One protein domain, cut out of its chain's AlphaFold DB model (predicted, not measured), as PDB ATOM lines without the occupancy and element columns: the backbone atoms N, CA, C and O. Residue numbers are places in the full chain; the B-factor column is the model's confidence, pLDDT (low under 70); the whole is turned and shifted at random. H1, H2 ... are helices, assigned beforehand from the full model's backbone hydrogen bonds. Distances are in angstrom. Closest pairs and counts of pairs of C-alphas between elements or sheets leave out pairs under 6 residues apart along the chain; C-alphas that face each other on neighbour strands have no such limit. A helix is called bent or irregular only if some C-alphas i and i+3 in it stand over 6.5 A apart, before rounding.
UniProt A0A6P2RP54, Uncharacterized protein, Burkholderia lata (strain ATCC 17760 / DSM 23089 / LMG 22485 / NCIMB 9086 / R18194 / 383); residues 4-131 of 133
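AT A GLANCE: This is residues 4 to 131 of the 133 residues of an uncharacterized protein of Burkholderia lata (strain ATCC 17760 / DSM 23089 / LMG 22485 / NCIMB 9086 / R18194 / 383) (UniProt A0A6P2RP54). Three helices side by side make a body, with H4 in the middle between H1 and the first part of H5, and H5 runs on out of this body as a long arm that ends in H6. Residues 101 to 131 of this arm stick out free, while the short H2 and H3 lie between H1 and H4 along the chain. The printed part has 128 residues with six named helices, H1 to H6 in chain order, and no named strand; the class is all helix. It is extended, with a radius of gyration of the C-alphas of 24.0 A and spans of 88 by 31 by 24 A.

HOW THE PARTS SIT: H5, residues 76 to 112, has a kink of 40 degrees near residue 83 and is irregular, with C-alphas 78 and 81 7.9 A apart. It forms a helical hairpin with H4, residues 52 to 71: they touch, the closest C-alphas being those of Ala 60 and Ala 90 at 4.4 A, and run opposite ways at a shallow tilt of 30 degrees. H1, residues 4 to 22, touches H4 at Ile 14 and Ala 65, their closest C-alphas at 4.6 A, and runs the same way at a steep tilt of 40 degrees. H1 and H5 are apart. H2, residues 26 to 35, is close to H1 but not clearly touching, with the C-alphas of Phe 21 and Arg 29 closest at 7.0 A. H3, residues 38 to 41, is close to H4 but not clearly touching, with the C-alphas of Ile 41 and Leu 63 closest at 7.6 A. H6, residues 117 to 129, is apart from H5. Every O i to N i+4 pair is within hydrogen-bond range in H1, H2, H4 and H6, and 31 of 33 are in H5; H3 is too short for such a pair.

IN THESE COORDINATES: H1 begins at C-alpha 4, (186.184, 198.339, 191.481), and is 26.9 A long; H4 is 28.7 A. H5 measures 50.0 A, ending at C-alpha 112, (194.362, 176.678, 206.949). H6 measures 18.3 A and ends at C-alpha 129, (202.187, 155.992, 223.623).

THE WHOLE: The C-alphas farthest apart, of Ala 27 and Gly 131, are 88.2 A apart. The printed part has no cut and no long link. Low confidence, pLDDT under 70, covers 34 residues, among them 34 to 44 and 104 to 123.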
ATOM      1  N   ASP A   4     187.133 197.263 191.759       88.00
ATOM      2  CA  ASP A   4     186.184 198.339 191.481       88.00
ATOM      3  C   ASP A   4     186.882 199.697 191.618       88.00
ATOM      4  O   ASP A   4     186.792 200.531 190.718       88.00
ATOM      5  N   GLU A   5     187.689 199.877 192.668       87.38
ATOM      6  CA  GLU A   5     188.590 201.019 192.849       87.38
ATOM      7  C   GLU A   5     189.536 201.178 191.653       87.38
ATOM      8  O   GLU A   5     189.719 202.276 191.124       87.38
ATOM      9  N   ARG A   6     190.110 200.066 191.180       88.19
ATOM     10  CA  ARG A   6     190.993 200.062 190.008       88.19
ATOM     11  C   ARG A   6     190.278 200.493 188.740       88.19
ATOM     12  O   ARG A   6     190.844 201.262 187.963       88.19
ATOM     13  N   GLN A   7     189.070 199.985 188.520       91.50
ATOM     14  CA  GLN A   7     188.284 200.324 187.342       91.50
ATOM     15  C   GLN A   7     187.868 201.799 187.366       91.50
ATOM     16  O   GLN A   7     188.058 202.495 186.372       91.50
ATOM     17  N   ALA A   8     187.396 202.301 188.508       92.38
ATOM     18  CA  ALA A   8     187.021 203.703 188.674       92.38
ATOM     19  C   ALA A   8     188.212 204.654 188.459       92.38
ATOM     20  O   ALA A   8     188.095 205.679 187.778       92.38
ATOM     21  N   LEU A   9     189.388 204.297 188.989       91.75
ATOM     22  CA  LEU A   9     190.620 205.051 188.767       91.75
ATOM     23  C   LEU A   9     191.013 205.057 187.286       91.75
ATOM     24  O   LEU A   9     191.367 206.104 186.747       91.75
ATOM     25  N   TYR A  10     190.931 203.905 186.621       93.38
ATOM     26  CA  TYR A  10     191.228 203.792 185.196       93.38
ATOM     27  C   TYR A  10     190.303 204.669 184.347       93.38
ATOM     28  O   TYR A  10     190.789 205.397 183.483       93.38
ATOM     29  N   GLU A  11     188.997 204.635 184.611       94.56
ATOM     30  CA  GLU A  11     187.992 205.439 183.907       94.56
ATOM     31  C   GLU A  11     188.223 206.942 184.087       94.56
ATOM     32  O   GLU A  11     188.170 207.698 183.118       94.56
ATOM     33  N   THR A  12     188.580 207.359 185.301       93.62
ATOM     34  CA  THR A  12     188.931 208.757 185.584       93.62
ATOM     35  C   THR A  12     190.175 209.181 184.797       93.62
ATOM     36  O   THR A  12     190.176 210.198 184.105       93.62
ATOM     37  N   MET A  13     191.236 208.371 184.850       92.12
ATOM     38  CA  MET A  13     192.519 208.687 184.214       92.12
ATOM     39  C   MET A  13     192.419 208.701 182.686       92.12
ATOM     40  O   MET A  13     193.000 209.564 182.030       92.12
ATOM     41  N   ILE A  14     191.688 207.756 182.085       94.00
ATOM     42  CA  ILE A  14     191.549 207.723 180.625       94.00
ATOM     43  C   ILE A  14     190.768 208.934 180.108       94.00
ATOM     44  O   ILE A  14     191.103 209.451 179.042       94.00
ATOM     45  N   GLU A  15     189.759 209.409 180.838       93.44
ATOM     46  CA  GLU A  15     189.023 210.621 180.477       93.44
ATOM     47  C   GLU A  15     189.911 211.870 180.563       93.44
ATOM     48  O   GLU A  15     189.927 212.680 179.628       93.44
ATOM     49  N   GLU A  16     190.719 211.981 181.622       91.62
ATOM     50  CA  GLU A  16     191.700 213.056 181.791       91.62
ATOM     51  C   GLU A  16     192.700 213.087 180.625       91.62
ATOM     52  O   GLU A  16     192.847 214.111 179.950       91.62
ATOM     53  N   TYR A  17     193.325 211.948 180.308       91.00
ATOM     54  CA  TYR A  17     194.309 211.869 179.226       91.00
ATOM     55  C   TYR A  17     193.698 212.079 177.842       91.00
ATOM     56  O   TYR A  17     194.308 212.741 177.002       91.00
ATOM     57  N   ARG A  18     192.484 211.578 177.589       90.62
ATOM     58  CA  ARG A  18     191.772 211.849 176.330       90.62
ATOM     59  C   ARG A  18     191.501 213.336 176.155       90.62
ATOM     60  O   ARG A  18     191.772 213.871 175.084       90.62
ATOM     61  N   THR A  19     191.005 213.996 177.200       90.38
ATOM     62  CA  THR A  19     190.717 215.435 177.179       90.38
ATOM     63  C   THR A  19     191.993 216.239 176.948       90.38
ATOM     64  O   THR A  19     192.038 217.102 176.069       90.38
ATOM     65  N   MET A  20     193.059 215.904 177.676       89.38
ATOM     66  CA  MET A  20     194.363 216.540 177.532       89.38
ATOM     67  C   MET A  20     194.908 216.381 176.106       89.38
ATOM     68  O   MET A  20     195.212 217.380 175.454       89.38
ATOM     69  N   PHE A  21     194.965 215.158 175.573       87.44
ATOM     70  CA  PHE A  21     195.520 214.911 174.241       87.44
ATOM     71  C   PHE A  21     194.665 215.455 173.096       87.44
ATOM     72  O   PHE A  21     195.228 215.827 172.064       87.44
ATOM     73  N   ALA A  22     193.339 215.529 173.259       84.62
ATOM     74  CA  ALA A  22     192.443 216.130 172.271       84.62
ATOM     75  C   ALA A  22     192.683 217.639 172.103       84.62
ATOM     76  O   ALA A  22     192.459 218.177 171.022       84.62
ATOM     77  N   SER A  23     193.160 218.312 173.155       85.88
ATOM     78  CA  SER A  23     193.492 219.742 173.124       85.88
ATOM     79  C   SER A  23     194.883 220.053 172.552       85.88
ATOM     80  O   SER A  23     195.187 221.212 172.274       85.88
ATOM     81  N   MET A  24     195.730 219.035 172.367       87.56
ATOM     82  CA  MET A  24     197.107 219.180 171.890       87.56
ATOM     83  C   MET A  24     197.200 218.968 170.375       87.56
ATOM     84  O   MET A  24     196.553 218.080 169.812       87.56
ATOM     85  N   ASP A  25     198.050 219.740 169.702       85.44
ATOM     86  CA  ASP A  25     198.473 219.435 168.332       85.44
ATOM     87  C   ASP A  25     199.619 218.399 168.313       85.44
ATOM     88  O   ASP A  25     200.084 217.934 169.358       85.44
ATOM     89  N   ASP A  26     200.052 217.984 167.117       78.38
ATOM     90  CA  ASP A  26     201.123 216.987 166.950       78.38
ATOM     91  C   ASP A  26     202.439 217.434 167.618       78.38
ATOM     92  O   ASP A  26     203.129 216.612 168.222       78.38
ATOM     93  N   ALA A  27     202.780 218.726 167.547       82.56
ATOM     94  CA  ALA A  27     204.023 219.258 168.101       82.56
ATOM     95  C   ALA A  27     203.971 219.340 169.634       82.56
ATOM     96  O   ALA A  27     204.933 218.966 170.304       82.56
ATOM     97  N   ALA A  28     202.841 219.769 170.196       83.75
ATOM     98  CA  ALA A  28     202.596 219.810 171.629       83.75
ATOM     99  C   ALA A  28     202.580 218.404 172.237       83.75
ATOM    100  O   ALA A  28     203.154 218.215 173.305       83.75
ATOM    101  N   ARG A  29     202.002 217.405 171.553       80.75
ATOM    102  CA  ARG A  29     202.075 215.999 171.992       80.75
ATOM    103  C   ARG A  29     203.500 215.468 171.972       80.75
ATOM    104  O   ARG A  29     203.951 214.940 172.982       80.75
ATOM    105  N   ALA A  30     204.218 215.636 170.862       75.50
ATOM    106  CA  ALA A  30     205.611 215.205 170.765       75.50
ATOM    107  C   ALA A  30     206.478 215.878 171.842       75.50
ATOM    108  O   ALA A  30     207.292 215.224 172.490       75.50
ATOM    109  N   SER A  31     206.249 217.170 172.098       76.00
ATOM    110  CA  SER A  31     206.907 217.883 173.190       76.00
ATOM    111  C   SER A  31     206.468 217.352 174.548       76.00
ATOM    112  O   SER A  31     207.321 217.186 175.403       76.00
ATOM    113  N   TRP A  32     205.193 217.036 174.782       78.88
ATOM    114  CA  TRP A  32     204.737 216.451 176.047       78.88
ATOM    115  C   TRP A  32     205.478 215.146 176.347       78.88
ATOM    116  O   TRP A  32     206.009 215.015 177.441       78.88
ATOM    117  N   PHE A  33     205.635 214.260 175.359       70.25
ATOM    118  CA  PHE A  33     206.440 213.038 175.495       70.25
ATOM    119  C   PHE A  33     207.932 213.289 175.688       70.25
ATOM    120  O   PHE A  33     208.599 212.518 176.363       70.25
ATOM    121  N   PHE A  34     208.468 214.348 175.087       66.75
ATOM    122  CA  PHE A  34     209.875 214.708 175.239       66.75
ATOM    123  C   PHE A  34     210.167 215.413 176.576       66.75
ATOM    124  O   PHE A  34     211.260 215.296 177.120       66.75
ATOM    125  N   THR A  35     209.203 216.186 177.089       65.88
ATOM    126  CA  THR A  35     209.366 217.074 178.255       65.88
ATOM    127  C   THR A  35     208.903 216.405 179.545       65.88
ATOM    128  O   THR A  35     209.511 216.624 180.592       65.88
ATOM    129  N   MET A  36     207.861 215.565 179.493       66.75
ATOM    130  CA  MET A  36     207.718 214.503 180.481       66.75
ATOM    131  C   MET A  36     208.783 213.475 180.149       66.75
ATOM    132  O   MET A  36     208.538 212.558 179.375       66.75
ATOM    133  N   ASP A  37     209.972 213.678 180.716       58.56
ATOM    134  CA  ASP A  37     211.043 212.693 180.714       58.56
ATOM    135  C   ASP A  37     210.434 211.302 180.949       58.56
ATOM    136  O   ASP A  37     209.493 211.148 181.737       58.56
ATOM    137  N   GLU A  38     210.922 210.292 180.236       55.06
ATOM    138  CA  GLU A  38     210.431 208.922 180.364       55.06
ATOM    139  C   GLU A  38     210.434 208.521 181.850       55.06
ATOM    140  O   GLU A  38     209.481 207.929 182.344       55.06
ATOM    141  N   SER A  39     211.415 209.016 182.614       57.81
ATOM    142  CA  SER A  39     211.510 208.896 184.074       57.81
ATOM    143  C   SER A  39     210.316 209.444 184.878       57.81
ATOM    144  O   SER A  39     210.100 208.997 185.998       57.81
ATOM    145  N   VAL A  40     209.531 210.381 184.339       63.34
ATOM    146  CA  VAL A  40     208.338 211.004 184.948       63.34
ATOM    147  C   VAL A  40     207.063 210.250 184.565       63.34
ATOM    148  O   VAL A  40     206.142 210.118 185.377       63.34
ATOM    149  N   ILE A  41     206.996 209.710 183.344       64.31
ATOM    150  CA  ILE A  41     205.914 208.799 182.932       64.31
ATOM    151  C   ILE A  41     206.048 207.471 183.682       64.31
ATOM    152  O   ILE A  41     205.064 206.976 184.230       64.31
ATOM    153  N   LEU A  42     207.279 206.963 183.762       59.88
ATOM    154  CA  LEU A  42     207.705 205.790 184.531       59.88
ATOM    155  C   LEU A  42     207.946 206.104 186.010       59.88
ATOM    156  O   LEU A  42     208.242 205.213 186.805       59.88
ATOM    157  N   GLY A  43     207.799 207.377 186.374       62.78
ATOM    158  CA  GLY A  43     207.981 207.885 187.719       62.78
ATOM    159  C   GLY A  43     206.973 207.263 188.665       62.78
ATOM    160  O   GLY A  43     205.762 207.243 188.411       62.78
ATOM    161  N   PHE A  44     207.505 206.737 189.758       69.25
ATOM    162  CA  PHE A  44     206.758 205.986 190.740       69.25
ATOM    163  C   PHE A  44     206.752 206.711 192.083       69.25
ATOM    164  O   PHE A  44     207.622 206.490 192.927       69.25
ATOM    165  N   ASP A  45     205.764 207.581 192.275       77.62
ATOM    166  CA  ASP A  45     205.592 208.292 193.537       77.62
ATOM    167  C   ASP A  45     204.758 207.462 194.516       77.62
ATOM    168  O   ASP A  45     203.601 207.113 194.245       77.62
ATOM    169  N   VAL A  46     205.356 207.183 195.675       82.38
ATOM    170  CA  VAL A  46     204.693 206.545 196.816       82.38
ATOM    171  C   VAL A  46     204.239 207.638 197.775       82.38
ATOM    172  O   VAL A  46     205.061 208.393 198.303       82.38
ATOM    173  N   GLY A  47     202.929 207.741 197.999       81.88
ATOM    174  CA  GLY A  47     202.379 208.671 198.980       81.88
ATOM    175  C   GLY A  47     202.879 208.372 200.398       81.88
ATOM    176  O   GLY A  47     203.190 207.234 200.736       81.88
ATOM    177  N   LYS A  48     202.919 209.396 201.259       79.62
ATOM    178  CA  LYS A  48     203.441 209.299 202.637       79.62
ATOM    179  C   LYS A  48     202.805 208.172 203.471       79.62
ATOM    180  O   LYS A  48     203.498 207.574 204.287       79.62
ATOM    181  N   ASP A  49     201.526 207.886 203.238       86.06
ATOM    182  CA  ASP A  49     200.742 206.871 203.959       86.06
ATOM    183  C   ASP A  49     200.280 205.730 203.038       86.06
ATOM    184  O   ASP A  49     199.367 204.968 203.358       86.06
ATOM    185  N   GLU A  50     200.890 205.620 201.861       85.44
ATOM    186  CA  GLU A  50     200.503 204.652 200.852       85.44
ATOM    187  C   GLU A  50     201.407 203.419 200.874       85.44
ATOM    188  O   GLU A  50     202.630 203.511 200.985       85.44
ATOM    189  N   SER A  51     200.812 202.234 200.717       86.06
ATOM    190  CA  SER A  51     201.602 201.025 200.518       86.06
ATOM    191  C   SER A  51     202.244 201.014 199.129       86.06
ATOM    192  O   SER A  51     201.623 201.385 198.136       86.06
ATOM    193  N   ILE A  52     203.476 200.506 199.040       84.62
ATOM    194  CA  ILE A  52     204.194 200.345 197.761       84.62
ATOM    195  C   ILE A  52     203.336 199.573 196.749       84.62
ATOM    196  O   ILE A  52     203.259 199.954 195.590       84.62
ATOM    197  N   LEU A  53     202.623 198.540 197.210       83.88
ATOM    198  CA  LEU A  53     201.711 197.764 196.373       83.88
ATOM    199  C   LEU A  53     200.573 198.629 195.807       83.88
ATOM    200  O   LEU A  53     200.271 198.554 194.623       83.88
ATOM    201  N   HIS A  54     199.932 199.463 196.629       85.38
ATOM    202  CA  HIS A  54     198.869 200.344 196.141       85.38
ATOM    203  C   HIS A  54     199.430 201.322 195.105       85.38
ATOM    204  O   HIS A  54     198.866 201.456 194.017       85.38
ATOM    205  N   ALA A  55     200.585 201.918 195.397       87.19
ATOM    206  CA  ALA A  55     201.223 202.833 194.474       87.19
ATOM    207  C   ALA A  55     201.502 202.129 193.135       87.19
ATOM    208  O   ALA A  55     201.174 202.691 192.087       87.19
ATOM    209  N   GLU A  56     202.059 200.903 193.137       87.81
ATOM    210  CA  GLU A  56     202.401 200.144 191.915       87.81
ATOM    211  C   GLU A  56     201.149 199.871 191.076       87.81
ATOM    212  O   GLU A  56     201.163 200.046 189.857       87.81
ATOM    213  N   GLU A  57     200.038 199.539 191.733       88.75
ATOM    214  CA  GLU A  57     198.733 199.381 191.092       88.75
ATOM    215  C   GLU A  57     198.236 200.677 190.443       88.75
ATOM    216  O   GLU A  57     197.847 200.657 189.272       88.75
ATOM    217  N   ARG A  58     198.305 201.817 191.142       89.81
ATOM    218  CA  ARG A  58     197.963 203.119 190.543       89.81
ATOM    219  C   ARG A  58     198.857 203.432 189.346       89.81
ATOM    220  O   ARG A  58     198.372 203.930 188.331       89.81
ATOM    221  N   HIS A  59     200.151 203.154 189.453       89.75
ATOM    222  CA  HIS A  59     201.095 203.401 188.372       89.75
ATOM    223  C   HIS A  59     200.768 202.548 187.137       89.75
ATOM    224  O   HIS A  59     200.698 203.078 186.030       89.75
ATOM    225  N   ALA A  60     200.452 201.262 187.316       90.81
ATOM    226  CA  ALA A  60     200.007 200.395 186.224       90.81
ATOM    227  C   ALA A  60     198.728 200.916 185.546       90.81
ATOM    228  O   ALA A  60     198.647 200.938 184.316       90.81
ATOM    229  N   VAL A  61     197.758 201.391 186.337       91.88
ATOM    230  CA  VAL A  61     196.524 202.006 185.825       91.88
ATOM    231  C   VAL A  61     196.824 203.264 185.009       91.88
ATOM    232  O   VAL A  61     196.287 203.418 183.912       91.88
ATOM    233  N   LYS A  62     197.717 204.131 185.497       90.62
ATOM    234  CA  LYS A  62     198.150 205.346 184.791       90.62
ATOM    235  C   LYS A  62     198.767 205.010 183.432       90.62
ATOM    236  O   LYS A  62     198.342 205.562 182.420       90.62
ATOM    237  N   LEU A  63     199.720 204.075 183.391       91.69
ATOM    238  CA  LEU A  63     200.367 203.638 182.148       91.69
ATOM    239  C   LEU A  63     199.345 203.087 181.140       91.69
ATOM    240  O   LEU A  63     199.366 203.450 179.963       91.69
ATOM    241  N   GLN A  64     198.410 202.257 181.610       93.75
ATOM    242  CA  GLN A  64     197.350 201.696 180.773       93.75
ATOM    243  C   GLN A  64     196.399 202.776 180.232       93.75
ATOM    244  O   GLN A  64     196.008 202.729 179.061       93.75
ATOM    245  N   ALA A  65     196.034 203.757 181.059       92.94
ATOM    246  CA  ALA A  65     195.178 204.870 180.663       92.94
ATOM    247  C   ALA A  65     195.845 205.747 179.590       92.94
ATOM    248  O   ALA A  65     195.206 206.047 178.580       92.94
ATOM    249  N   ILE A  66     197.135 206.076 179.747       90.56
ATOM    250  CA  ILE A  66     197.908 206.828 178.744       90.56
ATOM    251  C   ILE A  66     197.936 206.062 177.416       90.56
ATOM    252  O   ILE A  66     197.565 206.614 176.380       90.56
ATOM    253  N   ALA A  67     198.302 204.775 177.434       91.56
ATOM    254  CA  ALA A  67     198.375 203.958 176.222       91.56
ATOM    255  C   ALA A  67     197.030 203.878 175.480       91.56
ATOM    256  O   ALA A  67     196.969 203.962 174.250       91.56
ATOM    257  N   THR A  68     195.935 203.744 176.232       94.50
ATOM    258  CA  THR A  68     194.586 203.660 175.660       94.50
ATOM    259  C   THR A  68     194.128 205.005 175.102       94.50
ATOM    260  O   THR A  68     193.523 205.051 174.031       94.50
ATOM    261  N   ALA A  69     194.436 206.110 175.786       91.38
ATOM    262  CA  ALA A  69     194.144 207.445 175.283       91.38
ATOM    263  C   ALA A  69     194.895 207.724 173.969       91.38
ATOM    264  O   ALA A  69     194.291 208.232 173.028       91.38
ATOM    265  N   LEU A  70     196.162 207.308 173.862       87.69
ATOM    266  CA  LEU A  70     196.964 207.472 172.644       87.69
ATOM    267  C   LEU A  70     196.471 206.640 171.471       87.69
ATOM    268  O   LEU A  70     196.413 207.131 170.346       87.69
ATOM    269  N   SER A  71     196.060 205.404 171.742       90.94
ATOM    270  CA  SER A  71     195.507 204.510 170.723       90.94
ATOM    271  C   SER A  71     194.228 205.069 170.083       90.94
ATOM    272  O   SER A  71     193.882 204.694 168.966       90.94
ATOM    273  N   GLY A  72     193.523 205.974 170.774       87.25
ATOM    274  CA  GLY A  72     192.327 206.650 170.267       87.25
ATOM    275  C   GLY A  72     192.597 207.866 169.374       87.25
ATOM    276  O   GLY A  72     191.644 208.438 168.844       87.25
ATOM    277  N   LEU A  73     193.853 208.294 169.214       84.56
ATOM    278  CA  LEU A  73     194.191 209.490 168.442       84.56
ATOM    279  C   LEU A  73     194.425 209.175 166.955       84.56
ATOM    280  O   LEU A  73     194.961 208.118 166.624       84.56
ATOM    281  N   PRO A  74     194.156 210.126 166.037       82.00
ATOM    282  CA  PRO A  74     194.466 209.962 164.611       82.00
ATOM    283  C   PRO A  74     195.950 209.684 164.320       82.00
ATOM    284  O   PRO A  74     196.287 209.109 163.288       82.00
ATOM    285  N   CYS A  75     196.845 210.093 165.223       76.56
ATOM    286  CA  CYS A  75     198.288 209.897 165.112       76.56
ATOM    287  C   CYS A  75     198.804 208.614 165.785       76.56
ATOM    288  O   CYS A  75     200.018 208.431 165.826       76.56
ATOM    289  N   ALA A  76     197.931 207.722 166.279       82.56
ATOM    290  CA  ALA A  76     198.318 206.521 167.032       82.56
ATOM    291  C   ALA A  76     199.413 205.688 166.340       82.56
ATOM    292  O   ALA A  76     200.346 205.232 166.991       82.56
ATOM    293  N   ALA A  77     199.366 205.570 165.008       84.75
ATOM    294  CA  ALA A  77     200.362 204.822 164.237       84.75
ATOM    295  C   ALA A  77     201.799 205.368 164.371       84.75
ATOM    296  O   ALA A  77     202.751 204.596 164.286       84.75
ATOM    297  N   LYS A  78     201.974 206.681 164.580       82.31
ATOM    298  CA  LYS A  78     203.299 207.295 164.792       82.31
ATOM    299  C   LYS A  78     203.844 207.000 166.195       82.31
ATOM    300  O   LYS A  78     205.052 206.916 166.365       82.31
ATOM    301  N   GLU A  79     202.946 206.798 167.156       80.75
ATOM    302  CA  GLU A  79     203.245 206.566 168.575       80.75
ATOM    303  C   GLU A  79     203.170 205.079 168.962       80.75
ATOM    304  O   GLU A  79     203.196 204.738 170.142       80.75
ATOM    305  N   GLN A  80     203.074 204.176 167.980       87.62
ATOM    306  CA  GLN A  80     202.812 202.751 168.203       87.62
ATOM    307  C   GLN A  80     203.820 202.106 169.161       87.62
ATOM    308  O   GLN A  80     203.433 201.352 170.050       87.62
ATOM    309  N   ARG A  81     205.105 202.445 169.020       86.25
ATOM    310  CA  ARG A  81     206.161 201.935 169.902       86.25
ATOM    311  C   ARG A  81     205.946 202.374 171.352       86.25
ATOM    312  O   ARG A  81     205.958 201.542 172.247       86.25
ATOM    313  N   THR A  82     205.668 203.659 171.568       85.19
ATOM    314  CA  THR A  82     205.356 204.220 172.890       85.19
ATOM    315  C   THR A  82     204.138 203.530 173.508       85.19
ATOM    316  O   THR A  82     204.149 203.171 174.682       85.19
ATOM    317  N   ILE A  83     203.085 203.299 172.715       88.81
ATOM    318  CA  ILE A  83     201.872 202.595 173.156       88.81
ATOM    319  C   ILE A  83     202.206 201.171 173.627       88.81
ATOM    320  O   ILE A  83     201.758 200.762 174.701       88.81
ATOM    321  N   GLU A  84     202.997 200.426 172.854       90.94
ATOM    322  CA  GLU A  84     203.411 199.055 173.180       90.94
ATOM    323  C   GLU A  84     204.290 198.992 174.435       90.94
ATOM    324  O   GLU A  84     204.087 198.122 175.292       90.94
ATOM    325  N   ASP A  85     205.223 199.933 174.580       88.25
ATOM    326  CA  ASP A  85     206.098 200.028 175.746       88.25
ATOM    327  C   ASP A  85     205.259 200.263 177.019       88.25
ATOM    328  O   ASP A  85     205.366 199.508 177.994       88.25
ATOM    329  N   LEU A  86     204.333 201.231 176.994       90.12
ATOM    330  CA  LEU A  86     203.421 201.525 178.110       90.12
ATOM    331  C   LEU A  86     202.558 200.315 178.502       90.12
ATOM    332  O   LEU A  86     202.423 199.999 179.689       90.12
ATOM    333  N   GLN A  87     201.999 199.606 177.518       92.56
ATOM    334  CA  GLN A  87     201.202 198.397 177.755       92.56
ATOM    335  C   GLN A  87     202.040 197.267 178.359       92.56
ATOM    336  O   GLN A  87     201.585 196.577 179.279       92.56
ATOM    337  N   THR A  88     203.270 197.088 177.876       92.25
ATOM    338  CA  THR A  88     204.200 196.070 178.376       92.25
ATOM    339  C   THR A  88     204.546 196.321 179.839       92.25
ATOM    340  O   THR A  88     204.500 195.396 180.654       92.25
ATOM    341  N   MET A  89     204.820 197.573 180.201       88.25
ATOM    342  CA  MET A  89     205.144 197.958 181.573       88.25
ATOM    343  C   MET A  89     203.950 197.792 182.520       88.25
ATOM    344  O   MET A  89     204.092 197.163 183.572       88.25
ATOM    345  N   ALA A  90     202.756 198.243 182.119       91.44
ATOM    346  CA  ALA A  90     201.531 198.016 182.888       91.44
ATOM    347  C   ALA A  90     201.267 196.513 183.102       91.44
ATOM    348  O   ALA A  90     200.971 196.070 184.214       91.44
ATOM    349  N   SER A  91     201.430 195.699 182.051       92.75
ATOM    350  CA  SER A  91     201.279 194.240 182.123       92.75
ATOM    351  C   SER A  91     202.289 193.599 183.076       92.75
ATOM    352  O   SER A  91     201.929 192.709 183.850       92.75
ATOM    353  N   ALA A  92     203.545 194.051 183.058       89.12
ATOM    354  CA  ALA A  92     204.584 193.537 183.941       89.12
ATOM    355  C   ALA A  92     204.238 193.762 185.420       89.12
ATOM    356  O   ALA A  92     204.386 192.839 186.221       89.12
ATOM    357  N   ILE A  93     203.725 194.943 185.777       89.00
ATOM    358  CA  ILE A  93     203.296 195.248 187.150       89.00
ATOM    359  C   ILE A  93     202.109 194.365 187.550       89.00
ATOM    360  O   ILE A  93     202.169 193.677 188.571       89.00
ATOM    361  N   HIS A  94     201.073 194.285 186.707       87.44
ATOM    362  CA  HIS A  94     199.907 193.438 186.972       87.44
ATOM    363  C   HIS A  94     200.284 191.968 187.201       87.44
ATOM    364  O   HIS A  94     199.788 191.351 188.145       87.44
ATOM    365  N   LYS A  95     201.201 191.418 186.393       87.50
ATOM    366  CA  LYS A  95     201.698 190.041 186.550       87.50
ATOM    367  C   LYS A  95     202.439 189.838 187.869       87.50
ATOM    368  O   LYS A  95     202.214 188.829 188.536       87.50
ATOM    369  N   ARG A  96     203.295 190.786 188.276       85.31
ATOM    370  CA  ARG A  96     203.977 190.719 189.583       85.31
ATOM    371  C   ARG A  96     202.967 190.685 190.731       85.31
ATOM    372  O   ARG A  96     203.115 189.877 191.645       85.31
ATOM    373  N   HIS A  97     201.917 191.498 190.652       82.38
ATOM    374  CA  HIS A  97     200.879 191.559 191.682       82.38
ATOM    375  C   HIS A  97     199.999 190.314 191.711       82.38
ATOM    376  O   HIS A  97     199.610 189.844 192.778       82.38
ATOM    377  N   GLU A  98     199.661 189.760 190.548       81.44
ATOM    378  CA  GLU A  98     198.930 188.500 190.466       81.44
ATOM    379  C   GLU A  98     199.733 187.350 191.088       81.44
ATOM    380  O   GLU A  98     199.201 186.631 191.933       81.44
ATOM    381  N   ALA A  99     201.030 187.256 190.784       81.50
ATOM    382  CA  ALA A  99     201.920 186.266 191.388       81.50
ATOM    383  C   ALA A  99     202.035 186.432 192.917       81.50
ATOM    384  O   ALA A  99     201.997 185.447 193.655       81.50
ATOM    385  N   GLN A 100     202.123 187.667 193.423       79.94
ATOM    386  CA  GLN A 100     202.150 187.932 194.869       79.94
ATOM    387  C   GLN A 100     200.831 187.567 195.566       79.94
ATOM    388  O   GLN A 100     200.850 187.022 196.676       79.94
ATOM    389  N   ARG A 101     199.682 187.825 194.924       77.06
ATOM    390  CA  ARG A 101     198.362 187.423 195.435       77.06
ATOM    391  C   ARG A 101     198.212 185.905 195.467       77.06
ATOM    392  O   ARG A 101     197.760 185.376 196.480       77.06
ATOM    393  N   GLN A 102     198.651 185.206 194.420       75.69
ATOM    394  CA  GLN A 102     198.662 183.739 194.368       75.69
ATOM    395  C   GLN A 102     199.561 183.144 195.461       75.69
ATOM    396  O   GLN A 102     199.093 182.325 196.247       75.69
ATOM    397  N   ALA A 103     200.794 183.637 195.615       74.00
ATOM    398  CA  ALA A 103     201.710 183.175 196.664       74.00
ATOM    399  C   ALA A 103     201.166 183.417 198.087       74.00
ATOM    400  O   ALA A 103     201.389 182.618 198.998       74.00
ATOM    401  N   SER A 104     200.437 184.517 198.297       69.50
ATOM    402  CA  SER A 104     199.789 184.820 199.581       69.50
ATOM    403  C   SER A 104     198.578 183.918 199.842       69.50
ATOM    404  O   SER A 104     198.371 183.468 200.973       69.50
ATOM    405  N   ALA A 105     197.804 183.604 198.799       69.94
ATOM    406  CA  ALA A 105     196.685 182.671 198.871       69.94
ATOM    407  C   ALA A 105     197.156 181.236 199.160       69.94
ATOM    408  O   ALA A 105     196.585 180.581 200.028       69.94
ATOM    409  N   GLU A 106     198.238 180.782 198.521       69.38
ATOM    410  CA  GLU A 106     198.860 179.468 198.754       69.38
ATOM    411  C   GLU A 106     199.403 179.308 200.182       69.38
ATOM    412  O   GLU A 106     199.252 178.255 200.800       69.38
ATOM    413  N   ARG A 107     199.997 180.362 200.758       62.91
ATOM    414  CA  ARG A 107     200.416 180.344 202.172       62.91
ATOM    415  C   ARG A 107     199.225 180.291 203.124       62.91
ATOM    416  O   ARG A 107     199.285 179.592 204.133       62.91
ATOM    417  N   SER A 108     198.145 180.996 202.792       58.94
ATOM    418  CA  SER A 108     196.927 181.027 203.606       58.94
ATOM    419  C   SER A 108     196.185 179.686 203.569       58.94
ATOM    420  O   SER A 108     195.705 179.222 204.603       58.94
ATOM    421  N   THR A 109     196.141 179.009 202.416       58.78
ATOM    422  CA  THR A 109     195.590 177.651 202.309       58.78
ATOM    423  C   THR A 109     196.473 176.620 203.003       58.78
ATOM    424  O   THR A 109     195.932 175.766 203.696       58.78
ATOM    425  N   ALA A 110     197.805 176.728 202.917       57.50
ATOM    426  CA  ALA A 110     198.727 175.853 203.648       57.50
ATOM    427  C   ALA A 110     198.654 176.028 205.181       57.50
ATOM    428  O   ALA A 110     198.805 175.058 205.922       57.50
ATOM    429  N   GLN A 111     198.393 177.242 205.682       53.47
ATOM    430  CA  GLN A 111     198.142 177.474 207.112       53.47
ATOM    431  C   GLN A 111     196.752 176.987 207.552       53.47
ATOM    432  O   GLN A 111     196.619 176.445 208.651       53.47
ATOM    433  N   SER A 112     195.739 177.125 206.690       51.00
ATOM    434  CA  SER A 112     194.362 176.678 206.949       51.00
ATOM    435  C   SER A 112     194.221 175.149 206.958       51.00
ATOM    436  O   SER A 112     193.514 174.597 207.796       51.00
ATOM    437  N   THR A 113     194.960 174.428 206.108       53.28
ATOM    438  CA  THR A 113     194.993 172.952 206.129       53.28
ATOM    439  C   THR A 113     195.928 172.375 207.197       53.28
ATOM    440  O   THR A 113     195.882 171.176 207.465       53.28
ATOM    441  N   GLY A 114     196.762 173.209 207.828       54.78
ATOM    442  CA  GLY A 114     197.809 172.781 208.758       54.78
ATOM    443  C   GLY A 114     197.499 172.905 210.253       54.78
ATOM    444  O   GLY A 114     198.360 172.554 211.058       54.78
ATOM    445  N   THR A 115     196.336 173.409 210.685       57.81
ATOM    446  CA  THR A 115     196.137 173.722 212.116       57.81
ATOM    447  C   THR A 115     194.751 173.364 212.652       57.81
ATOM    448  O   THR A 115     193.815 174.152 212.654       57.81
ATOM    449  N   GLY A 116     194.644 172.148 213.183       51.59
ATOM    450  CA  GLY A 116     193.551 171.744 214.066       51.59
ATOM    451  C   GLY A 116     193.552 170.241 214.283       51.59
ATOM    452  O   GLY A 116     193.862 169.755 215.368       51.59
ATOM    453  N   GLU A 117     193.287 169.497 213.218       52.28
ATOM    454  CA  GLU A 117     193.062 168.054 213.306       52.28
ATOM    455  C   GLU A 117     194.373 167.257 213.410       52.28
ATOM    456  O   GLU A 117     194.470 166.333 214.216       52.28
ATOM    457  N   ASP A 118     195.426 167.675 212.700       59.28
ATOM    458  CA  ASP A 118     196.717 166.971 212.704       59.28
ATOM    459  C   ASP A 118     197.490 167.159 214.024       59.28
ATOM    460  O   ASP A 118     198.081 166.219 214.557       59.28
ATOM    461  N   LEU A 119     197.405 168.346 214.639       59.16
ATOM    462  CA  LEU A 119     197.989 168.595 215.963       59.16
ATOM    463  C   LEU A 119     197.251 167.820 217.061       59.16
ATOM    464  O   LEU A 119     197.900 167.279 217.959       59.16
ATOM    465  N   TYR A 120     195.923 167.704 216.970       61.62
ATOM    466  CA  TYR A 120     195.134 166.915 217.915       61.62
ATOM    467  C   TYR A 120     195.412 165.416 217.757       61.62
ATOM    468  O   TYR A 120     195.665 164.729 218.745       61.62
ATOM    469  N   GLN A 121     195.463 164.893 216.528       65.00
ATOM    470  CA  GLN A 121     195.808 163.487 216.295       65.00
ATOM    471  C   GLN A 121     197.247 163.154 216.703       65.00
ATOM    472  O   GLN A 121     197.500 162.076 217.251       65.00
ATOM    473  N   LYS A 122     198.187 164.084 216.503       63.59
ATOM    474  CA  LYS A 122     199.566 163.936 216.974       63.59
ATOM    475  C   LYS A 122     199.639 163.939 218.503       63.59
ATOM    476  O   LYS A 122     200.301 163.068 219.061       63.59
ATOM    477  N   ALA A 123     198.910 164.827 219.182       67.88
ATOM    478  CA  ALA A 123     198.824 164.849 220.644       67.88
ATOM    479  C   ALA A 123     198.179 163.570 221.212       67.88
ATOM    480  O   ALA A 123     198.700 162.980 222.154       67.88
ATOM    481  N   VAL A 124     197.103 163.077 220.589       70.38
ATOM    482  CA  VAL A 124     196.435 161.826 220.990       70.38
ATOM    483  C   VAL A 124     197.347 160.609 220.804       70.38
ATOM    484  O   VAL A 124     197.336 159.709 221.644       70.38
ATOM    485  N   ARG A 125     198.167 160.558 219.743       72.19
ATOM    486  CA  ARG A 125     199.162 159.479 219.575       72.19
ATOM    487  C   ARG A 125     200.236 159.499 220.656       72.19
ATOM    488  O   ARG A 125     200.602 158.430 221.131       72.19
ATOM    489  N   VAL A 126     200.724 160.678 221.039       70.81
ATOM    490  CA  VAL A 126     201.731 160.810 222.103       70.81
ATOM    491  C   VAL A 126     201.149 160.369 223.448       70.81
ATOM    492  O   VAL A 126     201.739 159.524 224.111       70.81
ATOM    493  N   LEU A 127     199.940 160.818 223.794       68.62
ATOM    494  CA  LEU A 127     199.288 160.446 225.056       68.62
ATOM    495  C   LEU A 127     198.982 158.941 225.165       68.62
ATOM    496  O   LEU A 127     199.141 158.365 226.240       68.62
ATOM    497  N   LYS A 128     198.608 158.280 224.057       71.12
ATOM    498  CA  LYS A 128     198.454 156.813 224.015       71.12
ATOM    499  C   LYS A 128     199.787 156.069 224.123       71.12
ATOM    500  O   LYS A 128     199.837 155.002 224.722       71.12
ATOM    501  N   ALA A 129     200.859 156.603 223.539       69.25
ATOM    502  CA  ALA A 129     202.187 155.992 223.623       69.25
ATOM    503  C   ALA A 129     202.776 156.074 225.043       69.25
ATOM    504  O   ALA A 129     203.525 155.187 225.444       69.25
ATOM    505  N   GLU A 130     202.403 157.102 225.808       74.62
ATOM    506  CA  GLU A 130     202.811 157.291 227.205       74.62
ATOM    507  C   GLU A 130     201.869 156.612 228.219       74.62
ATOM    508  O   GLU A 130     202.127 156.655 229.420       74.62
ATOM    509  N   GLY A 131     200.795 155.953 227.758       65.44
ATOM    510  CA  GLY A 131     199.858 155.216 228.618       65.44
ATOM    511  C   GLY A 131     198.977 156.102 229.505       65.44
ATOM    512  O   GLY A 131     198.493 155.647 230.540       65.44
TER     513      GLY A 131